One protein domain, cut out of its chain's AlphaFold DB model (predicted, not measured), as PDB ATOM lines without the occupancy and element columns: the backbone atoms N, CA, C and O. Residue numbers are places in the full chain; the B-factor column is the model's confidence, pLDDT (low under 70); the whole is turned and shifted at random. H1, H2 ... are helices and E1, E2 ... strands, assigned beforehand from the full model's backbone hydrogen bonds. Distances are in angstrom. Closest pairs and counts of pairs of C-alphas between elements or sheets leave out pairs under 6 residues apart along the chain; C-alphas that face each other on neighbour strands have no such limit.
ATOM      1  N   ARG A   4      49.948 -40.716 -40.401       93.50
ATOM      2  CA  ARG A   4      49.809 -41.682 -39.304       93.50
ATOM      3  C   ARG A   4      50.027 -40.994 -37.966       93.50
ATOM      4  O   ARG A   4      51.006 -40.270 -37.822       93.50
ATOM      5  N   LEU A   5      49.177 -41.300 -36.991       91.19
ATOM      6  CA  LEU A   5      49.463 -41.032 -35.587       91.19
ATOM      7  C   LEU A   5      50.355 -42.158 -35.060       91.19
ATOM      8  O   LEU A   5      50.028 -43.337 -35.216       91.19
ATOM      9  N   VAL A   6      51.492 -41.802 -34.469       93.81
ATOM     10  CA  VAL A   6      52.456 -42.751 -33.907       93.81
ATOM     11  C   VAL A   6      52.542 -42.508 -32.409       93.81
ATOM     12  O   VAL A   6      52.990 -41.445 -31.995       93.81
ATOM     13  N   LEU A   7      52.142 -43.496 -31.614       92.25
ATOM     14  CA  LEU A   7      52.321 -43.480 -30.164       92.25
ATOM     15  C   LEU A   7      53.475 -44.422 -29.825       92.25
ATOM     16  O   LEU A   7      53.482 -45.578 -30.255       92.25
ATOM     17  N   ARG A   8      54.469 -43.919 -29.094       94.69
ATOM     18  CA  ARG A   8      55.653 -44.669 -28.665       94.69
ATOM     19  C   ARG A   8      55.766 -44.596 -27.150       94.69
ATOM     20  O   ARG A   8      55.556 -43.533 -26.580       94.69
ATOM     21  N   THR A   9      56.134 -45.708 -26.532       95.12
ATOM     22  CA  THR A   9      56.484 -45.776 -25.112       95.12
ATOM     23  C   THR A   9      57.613 -46.782 -24.889       95.12
ATOM     24  O   THR A   9      57.912 -47.587 -25.775       95.12
ATOM     25  N   ILE A  10      58.221 -46.734 -23.706       96.50
ATOM     26  CA  ILE A  10      59.256 -47.660 -23.248       96.50
ATOM     27  C   ILE A  10      58.667 -48.478 -22.097       96.50
ATOM     28  O   ILE A  10      58.058 -47.927 -21.182       96.50
ATOM     29  N   THR A  11      58.808 -49.800 -22.148       95.25
ATOM     30  CA  THR A  11      58.361 -50.679 -21.058       95.25
ATOM     31  C   THR A  11      59.322 -50.629 -19.870       95.25
ATOM     32  O   THR A  11      60.486 -50.270 -20.019       95.25
ATOM     33  N   ASP A  12      58.894 -51.144 -18.723       93.81
ATOM     34  CA  ASP A  12      59.743 -51.434 -17.554       93.81
ATOM     35  C   ASP A  12      61.034 -52.214 -17.892       93.81
ATOM     36  O   ASP A  12      62.090 -51.963 -17.322       93.81
ATOM     37  N   LYS A  13      60.980 -53.115 -18.881       95.44
ATOM     38  CA  LYS A  13      62.137 -53.869 -19.412       95.44
ATOM     39  C   LYS A  13      62.986 -53.110 -20.442       95.44
ATOM     40  O   LYS A  13      63.718 -53.734 -21.205       95.44
ATOM     41  N   ASN A  14      62.852 -51.788 -20.510       94.00
ATOM     42  CA  ASN A  14      63.556 -50.913 -21.447       94.00
ATOM     43  C   ASN A  14      63.355 -51.285 -22.932       94.00
ATOM     44  O   ASN A  14      64.255 -51.142 -23.759       94.00
ATOM     45  N   LYS A  15      62.172 -51.812 -23.274       96.19
ATOM     46  CA  LYS A  15      61.811 -52.177 -24.646       96.19
ATOM     47  C   LYS A  15      60.952 -51.084 -25.268       96.19
ATOM     48  O   LYS A  15      59.936 -50.698 -24.693       96.19
ATOM     49  N   ASP A  16      61.305 -50.666 -26.479       96.62
ATOM     50  CA  ASP A  16      60.482 -49.766 -27.286       96.62
ATOM     51  C   ASP A  16      59.224 -50.471 -27.808       96.62
ATOM     52  O   ASP A  16      59.288 -51.497 -28.497       96.62
ATOM     53  N   VAL A  17      58.063 -49.883 -27.527       96.88
ATOM     54  CA  VAL A  17      56.768 -50.314 -28.059       96.88
ATOM     55  C   VAL A  17      56.135 -49.157 -28.817       96.88
ATOM     56  O   VAL A  17      56.081 -48.023 -28.344       96.88
ATOM     57  N   VAL A  18      55.655 -49.448 -30.027       96.94
ATOM     58  CA  VAL A  18      55.060 -48.454 -30.920       96.94
ATOM     59  C   VAL A  18      53.745 -48.978 -31.469       96.94
ATOM     60  O   VAL A  18      53.705 -50.057 -32.057       96.94
ATOM     61  N   ILE A  19      52.696 -48.167 -31.367       95.38
ATOM     62  CA  ILE A  19      51.429 -48.379 -32.067       95.38
ATOM     63  C   ILE A  19      51.202 -47.247 -33.074       95.38
ATOM     64  O   ILE A  19      51.561 -46.091 -32.836       95.38
ATOM     65  N   LYS A  20      50.673 -47.591 -34.253       96.25
ATOM     66  CA  LYS A  20      50.487 -46.657 -35.371       96.25
ATOM     67  C   LYS A  20      49.046 -46.717 -35.860       96.25
ATOM     68  O   LYS A  20      48.596 -47.777 -36.286       96.25
ATOM     69  N   PHE A  21      48.368 -45.576 -35.880       94.12
ATOM     70  CA  PHE A  21      47.018 -45.439 -36.419       94.12
ATOM     71  C   PHE A  21      47.076 -44.694 -37.749       94.12
ATOM     72  O   PHE A  21      47.628 -43.597 -37.836       94.12
ATOM     73  N   ASN A  22      46.540 -45.299 -38.812       95.12
ATOM     74  CA  ASN A  22      46.412 -44.603 -40.090       95.12
ATOM     75  C   ASN A  22      45.307 -43.554 -39.975       95.12
ATOM     76  O   ASN A  22      44.198 -43.878 -39.564       95.12
ATOM     77  N   ILE A  23      45.596 -42.327 -40.398       94.19
ATOM     78  CA  ILE A  23      44.581 -41.282 -40.510       94.19
ATOM     79  C   ILE A  23      44.017 -41.363 -41.927       94.19
ATOM     80  O   ILE A  23      44.778 -41.389 -42.904       94.19
ATOM     81  N   ALA A  24      42.693 -41.458 -42.055       94.44
ATOM     82  CA  ALA A  24      42.044 -41.531 -43.359       94.44
ATOM     83  C   ALA A  24      42.298 -40.236 -44.156       94.44
ATOM     84  O   ALA A  24      42.309 -39.160 -43.556       94.44
ATOM     85  N   PRO A  25      42.468 -40.287 -45.494       92.94
ATOM     86  CA  PRO A  25      42.711 -39.089 -46.303       92.94
ATOM     87  C   PRO A  25      41.682 -37.969 -46.109       92.94
ATOM     88  O   PRO A  25      42.051 -36.799 -46.097       92.94
ATOM     89  N   SER A  26      40.411 -38.321 -45.893       93.44
ATOM     90  CA  SER A  26      39.329 -37.370 -45.599       93.44
ATOM     91  C   SER A  26      39.507 -36.625 -44.271       93.44
ATOM     92  O   SER A  26      38.967 -35.538 -44.109       93.44
ATOM     93  N   GLN A  27      40.279 -37.178 -43.335       93.62
ATOM     94  CA  GLN A  27      40.520 -36.607 -42.009       93.62
ATOM     95  C   GLN A  27      41.868 -35.882 -41.901       93.62
ATOM     96  O   GLN A  27      42.115 -35.242 -40.884       93.62
ATOM     97  N   HIS A  28      42.743 -35.950 -42.917       92.19
ATOM     98  CA  HIS A  28      44.090 -35.355 -42.848       92.19
ATOM     99  C   HIS A  28      44.044 -33.864 -42.527       92.19
ATOM    100  O   HIS A  28      44.721 -33.419 -41.605       92.19
ATOM    101  N   LEU A  29      43.219 -33.108 -43.256       89.81
ATOM    102  CA  LEU A  29      43.119 -31.662 -43.078       89.81
ATOM    103  C   LEU A  29      42.546 -31.299 -41.703       89.81
ATOM    104  O   LEU A  29      43.104 -30.452 -41.013       89.81
ATOM    105  N   GLY A  30      41.470 -31.974 -41.288       93.69
ATOM    106  CA  GLY A  30      40.857 -31.759 -39.975       93.69
ATOM    107  C   GLY A  30      41.831 -32.053 -38.837       93.69
ATOM    108  O   GLY A  30      41.986 -31.235 -37.937       93.69
ATOM    109  N   PHE A  31      42.556 -33.170 -38.925       92.69
ATOM    110  CA  PHE A  31      43.555 -33.541 -37.931       92.69
ATOM    111  C   PHE A  31      44.691 -32.514 -37.843       92.69
ATOM    112  O   PHE A  31      45.026 -32.067 -36.755       92.69
ATOM    113  N   ILE A  32      45.256 -32.077 -38.972       90.25
ATOM    114  CA  ILE A  32      46.342 -31.083 -38.967       90.25
ATOM    115  C   ILE A  32      45.865 -29.719 -38.471       90.25
ATOM    116  O   ILE A  32      46.585 -29.058 -37.727       90.25
ATOM    117  N   ASN A  33      44.655 -29.298 -38.835       91.25
ATOM    118  CA  ASN A  33      44.081 -28.063 -38.310       91.25
ATOM    119  C   ASN A  33      43.871 -28.137 -36.795       91.25
ATOM    120  O   ASN A  33      44.171 -27.166 -36.110       91.25
ATOM    121  N   PHE A  34      43.420 -29.283 -36.278       92.44
ATOM    122  CA  PHE A  34      43.301 -29.509 -34.841       92.44
ATOM    123  C   PHE A  34      44.659 -29.398 -34.133       92.44
ATOM    124  O   PHE A  34      44.783 -28.643 -33.177       92.44
ATOM    125  N   ILE A  35      45.704 -30.055 -34.648       89.94
ATOM    126  CA  ILE A  35      47.058 -29.951 -34.076       89.94
ATOM    127  C   ILE A  35      47.574 -28.506 -34.101       89.94
ATOM    128  O   ILE A  35      48.108 -28.034 -33.101       89.94
ATOM    129  N   ASN A  36      47.389 -27.789 -35.215       87.94
ATOM    130  CA  ASN A  36      47.774 -26.380 -35.313       87.94
ATOM    131  C   ASN A  36      47.032 -25.517 -34.287       87.94
ATOM    132  O   ASN A  36      47.660 -24.693 -33.639       87.94
ATOM    133  N   LEU A  37      45.728 -25.739 -34.098       89.31
ATOM    134  CA  LEU A  37      44.936 -25.028 -33.095       89.31
ATOM    135  C   LEU A  37      45.513 -25.222 -31.688       89.31
ATOM    136  O   LEU A  37      45.717 -24.245 -30.974       89.31
ATOM    137  N   CYS A  38      45.806 -26.469 -31.310       89.62
ATOM    138  CA  CYS A  38      46.372 -26.786 -30.000       89.62
ATOM    139  C   CYS A  38      47.743 -26.130 -29.797       89.62
ATOM    140  O   CYS A  38      48.003 -25.574 -28.737       89.62
ATOM    141  N   LEU A  39      48.595 -26.135 -30.826       87.31
ATOM    142  CA  LEU A  39      49.930 -25.530 -30.779       87.31
ATOM    143  C   LEU A  39      49.919 -23.997 -30.775       87.31
ATOM    144  O   LEU A  39      50.770 -23.380 -30.138       87.31
ATOM    145  N   ASP A  40      49.012 -23.380 -31.530       86.44
ATOM    146  CA  ASP A  40      48.923 -21.922 -31.646       86.44
ATOM    147  C   ASP A  40      48.314 -21.297 -30.388       86.44
ATOM    148  O   ASP A  40      48.684 -20.186 -30.014       86.44
ATOM    149  N   GLN A  41      47.397 -22.015 -29.737       87.38
ATOM    150  CA  GLN A  41      46.717 -21.560 -28.524       87.38
ATOM    151  C   GLN A  41      47.348 -22.090 -27.235       87.38
ATOM    152  O   GLN A  41      46.853 -21.771 -26.162       87.38
ATOM    153  N   ASP A  42      48.413 -22.891 -27.338       84.88
ATOM    154  CA  ASP A  42      49.042 -23.576 -26.204       84.88
ATOM    155  C   ASP A  42      48.025 -24.373 -25.362       84.88
ATOM    156  O   ASP A  42      48.122 -24.476 -24.140       84.88
ATOM    157  N   ASN A  43      47.037 -24.971 -26.033       88.62
ATOM    158  CA  ASN A  43      45.966 -25.714 -25.383       88.62
ATOM    159  C   ASN A  43      46.320 -27.206 -25.262       88.62
ATOM    160  O   ASN A  43      46.629 -27.839 -26.282       88.62
ATOM    161  N   PRO A  44      46.193 -27.800 -24.059       90.12
ATOM    162  CA  PRO A  44      46.376 -29.230 -23.877       90.12
ATOM    163  C   PRO A  44      45.278 -30.009 -24.586       90.12
ATOM    164  O   PRO A  44      44.148 -29.545 -24.752       90.12
ATOM    165  N   VAL A  45      45.616 -31.234 -24.974       90.94
ATOM    166  CA  VAL A  45      44.669 -32.157 -25.588       90.94
ATOM    167  C   VAL A  45      44.388 -33.302 -24.643       90.94
ATOM    168  O   VAL A  45      45.300 -33.926 -24.104       90.94
ATOM    169  N   GLU A  46      43.105 -33.590 -24.472       90.75
ATOM    170  CA  GLU A  46      42.647 -34.778 -23.773       90.75
ATOM    171  C   GLU A  46      42.567 -35.962 -24.739       90.75
ATOM    172  O   GLU A  46      41.917 -35.912 -25.785       90.75
ATOM    173  N   PHE A  47      43.250 -37.046 -24.387       88.69
ATOM    174  CA  PHE A  47      43.088 -38.350 -25.011       88.69
ATOM    175  C   PHE A  47      42.227 -39.207 -24.105       88.69
ATOM    176  O   PHE A  47      42.614 -39.527 -22.986       88.69
ATOM    177  N   THR A  48      41.079 -39.605 -24.630       91.06
ATOM    178  CA  THR A  48      40.114 -40.491 -23.984       91.06
ATOM    179  C   THR A  48      39.739 -41.608 -24.955       91.06
ATOM    180  O   THR A  48      40.016 -41.538 -26.159       91.06
ATOM    181  N   PHE A  49      39.115 -42.663 -24.444       87.62
ATOM    182  CA  PHE A  49      38.572 -43.737 -25.271       87.62
ATOM    183  C   PHE A  49      37.053 -43.632 -25.299       87.62
ATOM    184  O   PHE A  49      36.416 -43.579 -24.256       87.62
ATOM    185  N   GLU A  50      36.452 -43.682 -26.484       89.81
ATOM    186  CA  GLU A  50      35.000 -43.795 -26.622       89.81
ATOM    187  C   GLU A  50      34.643 -45.245 -26.965       89.81
ATOM    188  O   GLU A  50      35.108 -45.801 -27.964       89.81
ATOM    189  N   LYS A  51      33.817 -45.885 -26.133       87.81
ATOM    190  CA  LYS A  51      33.276 -47.213 -26.413       87.81
ATOM    191  C   LYS A  51      31.963 -47.065 -27.170       87.81
ATOM    192  O   LYS A  51      31.023 -46.447 -26.680       87.81
ATOM    193  N   ILE A  52      31.883 -47.694 -28.338       88.69
ATOM    194  CA  ILE A  52      30.662 -47.741 -29.143       88.69
ATOM    195  C   ILE A  52      30.032 -49.124 -28.968       88.69
ATOM    196  O   ILE A  52      30.636 -50.144 -29.307       88.69
ATOM    197  N   SER A  53      28.832 -49.177 -28.391       88.31
ATOM    198  CA  SER A  53      28.084 -50.425 -28.234       88.31
ATOM    199  C   SER A  53      27.466 -50.884 -29.564       88.31
ATOM    200  O   SER A  53      27.358 -50.121 -30.524       88.31
ATOM    201  N   LYS A  54      26.962 -52.127 -29.611       88.25
ATOM    202  CA  LYS A  54      26.201 -52.632 -30.771       88.25
ATOM    203  C   LYS A  54      24.931 -51.820 -31.062       88.25
ATOM    204  O   LYS A  54      24.470 -51.823 -32.195       88.25
ATOM    205  N   SER A  55      24.375 -51.137 -30.058       88.94
ATOM    206  CA  SER A  55      23.212 -50.255 -30.213       88.94
ATOM    207  C   SER A  55      23.584 -48.831 -30.640       88.94
ATOM    208  O   SER A  55      22.707 -47.979 -30.730       88.94
ATOM    209  N   GLY A  56      24.872 -48.547 -30.871       85.81
ATOM    210  CA  GLY A  56      25.364 -47.213 -31.222       85.81
ATOM    211  C   GLY A  56      25.473 -46.255 -30.033       85.81
ATOM    212  O   GLY A  56      25.850 -45.099 -30.220       85.81
ATOM    213  N   LYS A  57      25.184 -46.717 -28.808       88.12
ATOM    214  CA  LYS A  57      25.379 -45.912 -27.601       88.12
ATOM    215  C   LYS A  57      26.877 -45.702 -27.383       88.12
ATOM    216  O   LYS A  57      27.645 -46.668 -27.351       88.12
ATOM    217  N   LYS A  58      27.255 -44.436 -27.241       88.31
ATOM    218  CA  LYS A  58      28.610 -43.994 -26.926       88.31
ATOM    219  C   LYS A  58      28.744 -43.856 -25.420       88.31
ATOM    220  O   LYS A  58      27.915 -43.214 -24.779       88.31
ATOM    221  N   GLU A  59      29.760 -44.493 -24.869       86.75
ATOM    222  CA  GLU A  59      30.130 -44.367 -23.467       86.75
ATOM    223  C   GLU A  59      31.598 -43.973 -23.406       86.75
ATOM    224  O   GLU A  59      32.462 -44.661 -23.956       86.75
ATOM    225  N   GLU A  60      31.868 -42.844 -22.764       84.44
ATOM    226  CA  GLU A  60      33.229 -42.388 -22.550       84.44
ATOM    227  C   GLU A  60      33.929 -43.270 -21.511       84.44
ATOM    228  O   GLU A  60      33.346 -43.705 -20.512       84.44
ATOM    229  N   SER A  61      35.189 -43.586 -21.780       81.69
ATOM    230  CA  SER A  61      36.034 -44.358 -20.887       81.69
ATOM    231  C   SER A  61      36.462 -43.520 -19.692       81.69
ATOM    232  O   SER A  61      36.715 -42.328 -19.795       81.69
ATOM    233  N   LYS A  62      36.659 -44.188 -18.555       84.88
ATOM    234  CA  LYS A  62      37.293 -43.583 -17.374       84.88
ATOM    235  C   LYS A  62      38.802 -43.379 -17.547       84.88
ATOM    236  O   LYS A  62      39.439 -42.799 -16.676       84.88
ATOM    237  N   ILE A  63      39.384 -43.934 -18.609       87.44
ATOM    238  CA  ILE A  63      40.803 -43.792 -18.924       87.44
ATOM    239  C   ILE A  63      40.947 -42.574 -19.829       87.44
ATOM    240  O   ILE A  63      40.628 -42.660 -21.017       87.44
ATOM    241  N   SER A  64      41.462 -41.488 -19.265       90.81
ATOM    242  CA  SER A  64      41.882 -40.310 -20.013       90.81
ATOM    243  C   SER A  64      43.280 -39.855 -19.597       90.81
ATOM    244  O   SER A  64      43.817 -40.263 -18.564       90.81
ATOM    245  N   GLY A  65      43.897 -39.040 -20.442       90.06
ATOM    246  CA  GLY A  65      45.152 -38.369 -20.151       90.06
ATOM    247  C   GLY A  65      45.242 -37.067 -20.927       90.06
ATOM    248  O   GLY A  65      44.793 -36.987 -22.067       90.06
ATOM    249  N   THR A  66      45.828 -36.050 -20.311       91.25
ATOM    250  CA  THR A  66      46.093 -34.766 -20.954       91.25
ATOM    251  C   THR A  66      47.563 -34.671 -21.320       91.25
ATOM    252  O   THR A  66      48.440 -35.122 -20.583       91.25
ATOM    253  N   PHE A  67      47.849 -34.107 -22.485       90.62
ATOM    254  CA  PHE A  67      49.220 -33.860 -22.915       90.62
ATOM    255  C   PHE A  67      49.266 -32.631 -23.820       90.62
ATOM    256  O   PHE A  67      48.307 -32.302 -24.523       90.62
ATOM    257  N   GLN A  68      50.405 -31.950 -23.772       88.81
ATOM    258  CA  GLN A  68      50.682 -30.779 -24.583       88.81
ATOM    259  C   GLN A  68      51.378 -31.219 -25.864       88.81
ATOM    260  O   GLN A  68      52.325 -32.011 -25.832       88.81
ATOM    261  N   PHE A  69      50.917 -30.712 -27.003       86.12
ATOM    262  CA  PHE A  69      51.677 -30.857 -28.234       86.12
ATOM    263  C   PHE A  69      52.859 -29.890 -28.226       86.12
ATOM    264  O   PHE A  69      52.719 -28.722 -27.884       86.12
ATOM    265  N   GLU A  70      54.012 -30.368 -28.679       84.69
ATOM    266  CA  GLU A  70      55.197 -29.543 -28.883       84.69
ATOM    267  C   GLU A  70      55.570 -29.550 -30.366       84.69
ATOM    268  O   GLU A  70      55.698 -30.606 -30.997       84.69
ATOM    269  N   ALA A  71      55.754 -28.361 -30.940       78.44
ATOM    270  CA  ALA A  71      56.240 -28.225 -32.305       78.44
ATOM    271  C   ALA A  71      57.770 -28.242 -32.306       78.44
ATOM    272  O   ALA A  71      58.400 -27.282 -31.869       78.44
ATOM    273  N   LYS A  72      58.366 -29.310 -32.847       70.50
ATOM    274  CA  LYS A  72      59.818 -29.358 -33.091       70.50
ATOM    275  C   LYS A  72      60.252 -28.370 -34.182       70.50
ATOM    276  O   LYS A  72      61.343 -27.825 -34.089       70.50
ATOM    277  N   ASP A  73      59.376 -28.100 -35.154       74.69
ATOM    278  CA  ASP A  73      59.491 -26.994 -36.110       74.69
ATOM    279  C   ASP A  73      58.087 -26.515 -36.532       74.69
ATOM    280  O   ASP A  73      57.266 -27.285 -37.039       74.69
ATOM    281  N   LYS A  74      57.776 -25.231 -36.304       68.38
ATOM    282  CA  LYS A  74      56.482 -24.632 -36.681       68.38
ATOM    283  C   LYS A  74      56.355 -24.395 -38.195       68.38
ATOM    284  O   LYS A  74      55.238 -24.199 -38.679       68.38
ATOM    285  N   LYS A  75      57.458 -24.369 -38.952       73.38
ATOM    286  CA  LYS A  75      57.438 -24.163 -40.410       73.38
ATOM    287  C   LYS A  75      56.916 -25.397 -41.141       73.38
ATOM    288  O   LYS A  75      56.010 -25.257 -41.962       73.38
ATOM    289  N   ASP A  76      57.372 -26.583 -40.748       72.44
ATOM    290  CA  ASP A  76      56.987 -27.862 -41.363       72.44
ATOM    291  C   ASP A  76      55.471 -28.110 -41.310       72.44
ATOM    292  O   ASP A  76      54.858 -28.556 -42.280       72.44
ATOM    293  N   LEU A  77      54.824 -27.751 -40.197       73.25
ATOM    294  CA  LEU A  77      53.368 -27.856 -40.035       73.25
ATOM    295  C   LEU A  77      52.593 -26.943 -40.997       73.25
ATOM    296  O   LEU A  77      51.561 -27.345 -41.548       73.25
ATOM    297  N   LYS A  78      53.090 -25.723 -41.235       74.38
ATOM    298  CA  LYS A  78      52.480 -24.777 -42.184       74.38
ATOM    299  C   LYS A  78      52.652 -25.242 -43.627       74.38
ATOM    300  O   LYS A  78      51.734 -25.072 -44.430       74.38
ATOM    301  N   GLU A  79      53.795 -25.828 -43.964       79.25
ATOM    302  CA  GLU A  79      54.044 -26.402 -45.290       79.25
ATOM    303  C   GLU A  79      53.155 -27.621 -45.547       79.25
ATOM    304  O   GLU A  79      52.474 -27.679 -46.574       79.25
ATOM    305  N   LEU A  80      53.036 -28.515 -44.561       80.19
ATOM    306  CA  LEU A  80      52.157 -29.683 -44.622       80.19
ATOM    307  C   LEU A  80      50.689 -29.296 -44.862       80.19
ATOM    308  O   LEU A  80      49.989 -29.942 -45.646       80.19
ATOM    309  N   LYS A  81      50.221 -28.216 -44.224       79.00
ATOM    310  CA  LYS A  81      48.873 -27.676 -44.446       79.00
ATOM    311  C   LYS A  81      48.686 -27.194 -45.890       79.00
ATOM    312  O   LYS A  81      47.732 -27.610 -46.548       79.00
ATOM    313  N   LYS A  82      49.626 -26.396 -46.412       82.75
ATOM    314  CA  LYS A  82      49.582 -25.882 -47.795       82.75
ATOM    315  C   LYS A  82      49.564 -27.006 -48.834       82.75
ATOM    316  O   LYS A  82      48.878 -26.895 -49.848       82.75
ATOM    317  N   GLU A  83      50.307 -28.089 -48.610       81.19
ATOM    318  CA  GLU A  83      50.302 -29.245 -49.517       81.19
ATOM    319  C   GLU A  83      48.957 -29.977 -49.567       81.19
ATOM    320  O   GLU A  83      48.585 -30.527 -50.610       81.19
ATOM    321  N   LEU A  84      48.241 -30.025 -48.443       80.06
ATOM    322  CA  LEU A  84      46.937 -30.672 -48.358       80.06
ATOM    323  C   LEU A  84      45.835 -29.853 -49.019       80.06
ATOM    324  O   LEU A  84      45.013 -30.432 -49.728       80.06
ATOM    325  N   GLU A  85      45.849 -28.535 -48.835       81.88
ATOM    326  CA  GLU A  85      44.888 -27.616 -49.455       81.88
ATOM    327  C   GLU A  85      45.005 -27.656 -50.989       81.88
ATOM    328  O   GLU A  85      44.027 -27.947 -51.677       81.88
ATOM    329  N   LYS A  86      46.228 -27.557 -51.535       79.31
ATOM    330  CA  LYS A  86      46.475 -27.645 -52.991       79.31
ATOM    331  C   LYS A  86      45.952 -28.940 -53.631       79.31
ATOM    332  O   LYS A  86      45.509 -28.939 -54.777       79.31
ATOM    333  N   LYS A  87      46.000 -30.066 -52.910       71.19
ATOM    334  CA  LYS A  87      45.505 -31.366 -53.405       71.19
ATOM    335  C   LYS A  87      43.982 -31.489 -53.384       71.19
ATOM    336  O   LYS A  87      43.461 -32.375 -54.060       71.19
ATOM    337  N   GLN A  88      43.283 -30.671 -52.601       64.19
ATOM    338  CA  GLN A  88      41.822 -30.625 -52.611       64.19
ATOM    339  C   GLN A  88      41.305 -29.766 -53.766       64.19
ATOM    340  O   GLN A  88      40.350 -30.169 -54.422       64.19
ATOM    341  N   ASP A  89      41.988 -28.663 -54.076       65.56
ATOM    342  CA  ASP A  89      41.599 -27.773 -55.177       65.56
ATOM    343  C   ASP A  89      41.774 -28.418 -56.558       65.56
ATOM    344  O   ASP A  89      40.967 -28.187 -57.445       65.56
ATOM    345  N   HIS A  90      42.774 -29.288 -56.745       59.31
ATOM    346  CA  HIS A  90      42.959 -30.050 -57.993       59.31
ATOM    347  C   HIS A  90      42.027 -31.267 -58.146       59.31
ATOM    348  O   HIS A  90      42.132 -32.001 -59.127       59.31
ATOM    349  N   LYS A  91      41.163 -31.538 -57.160       55.38
ATOM    350  CA  LYS A  91      40.173 -32.628 -57.203       55.38
ATOM    351  C   LYS A  91      38.740 -32.148 -57.465       55.38
ATOM    352  O   LYS A  91      37.857 -33.000 -57.550       55.38
TER     353      LYS A  91
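AT A GLANCE: This is residues 4 to 91 of the 92 residues of an uncharacterized protein of Candidatus Lokiarchaeota archaeon (UniProt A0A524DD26). Two separate strand hairpins, E1 with E2 and E3 with E4, spread as arms from two paired helices, H1 and H2. The printed part has 88 residues, four named strands and two named helices, ordered E1, E2, H1, E3, E4, H2, mixed in class, both sheets antiparallel. It is loose, radius of gyration of the C-alphas 16.3 A, spans 41 by 41 by 25 A.

HOW THE PARTS SIT: E1, residues 4 to 10, and E2, 16 to 23, form a hairpin; N 7 and O 19 are within hydrogen-bond range, 2.9 A. H1, 25 to 40, and H2, 74 to 89, touch, opposite ways at a shallow tilt of 32 degrees; the closest C-alphas, of Leu 29 and Leu 84, are 6.6 A apart. E3, 45 to 52, and E4, 58 to 67, form a hairpin apart from the first; N 47 and O 65 are within range, 2.8 A. H1 has 10 of 12 O i to N i+4 pairs within range, H2 11 of 12.

IN THESE COORDINATES: E1 begins at C-alpha 4 (49.809, -41.682, -39.304); H2, 23.9 A long, ends at C-alpha 89 (41.599, -27.773, -55.177).

THE WHOLE: The printed part has no cut and no long link; pLDDT is under 70 at residues 74 and 88 to 91.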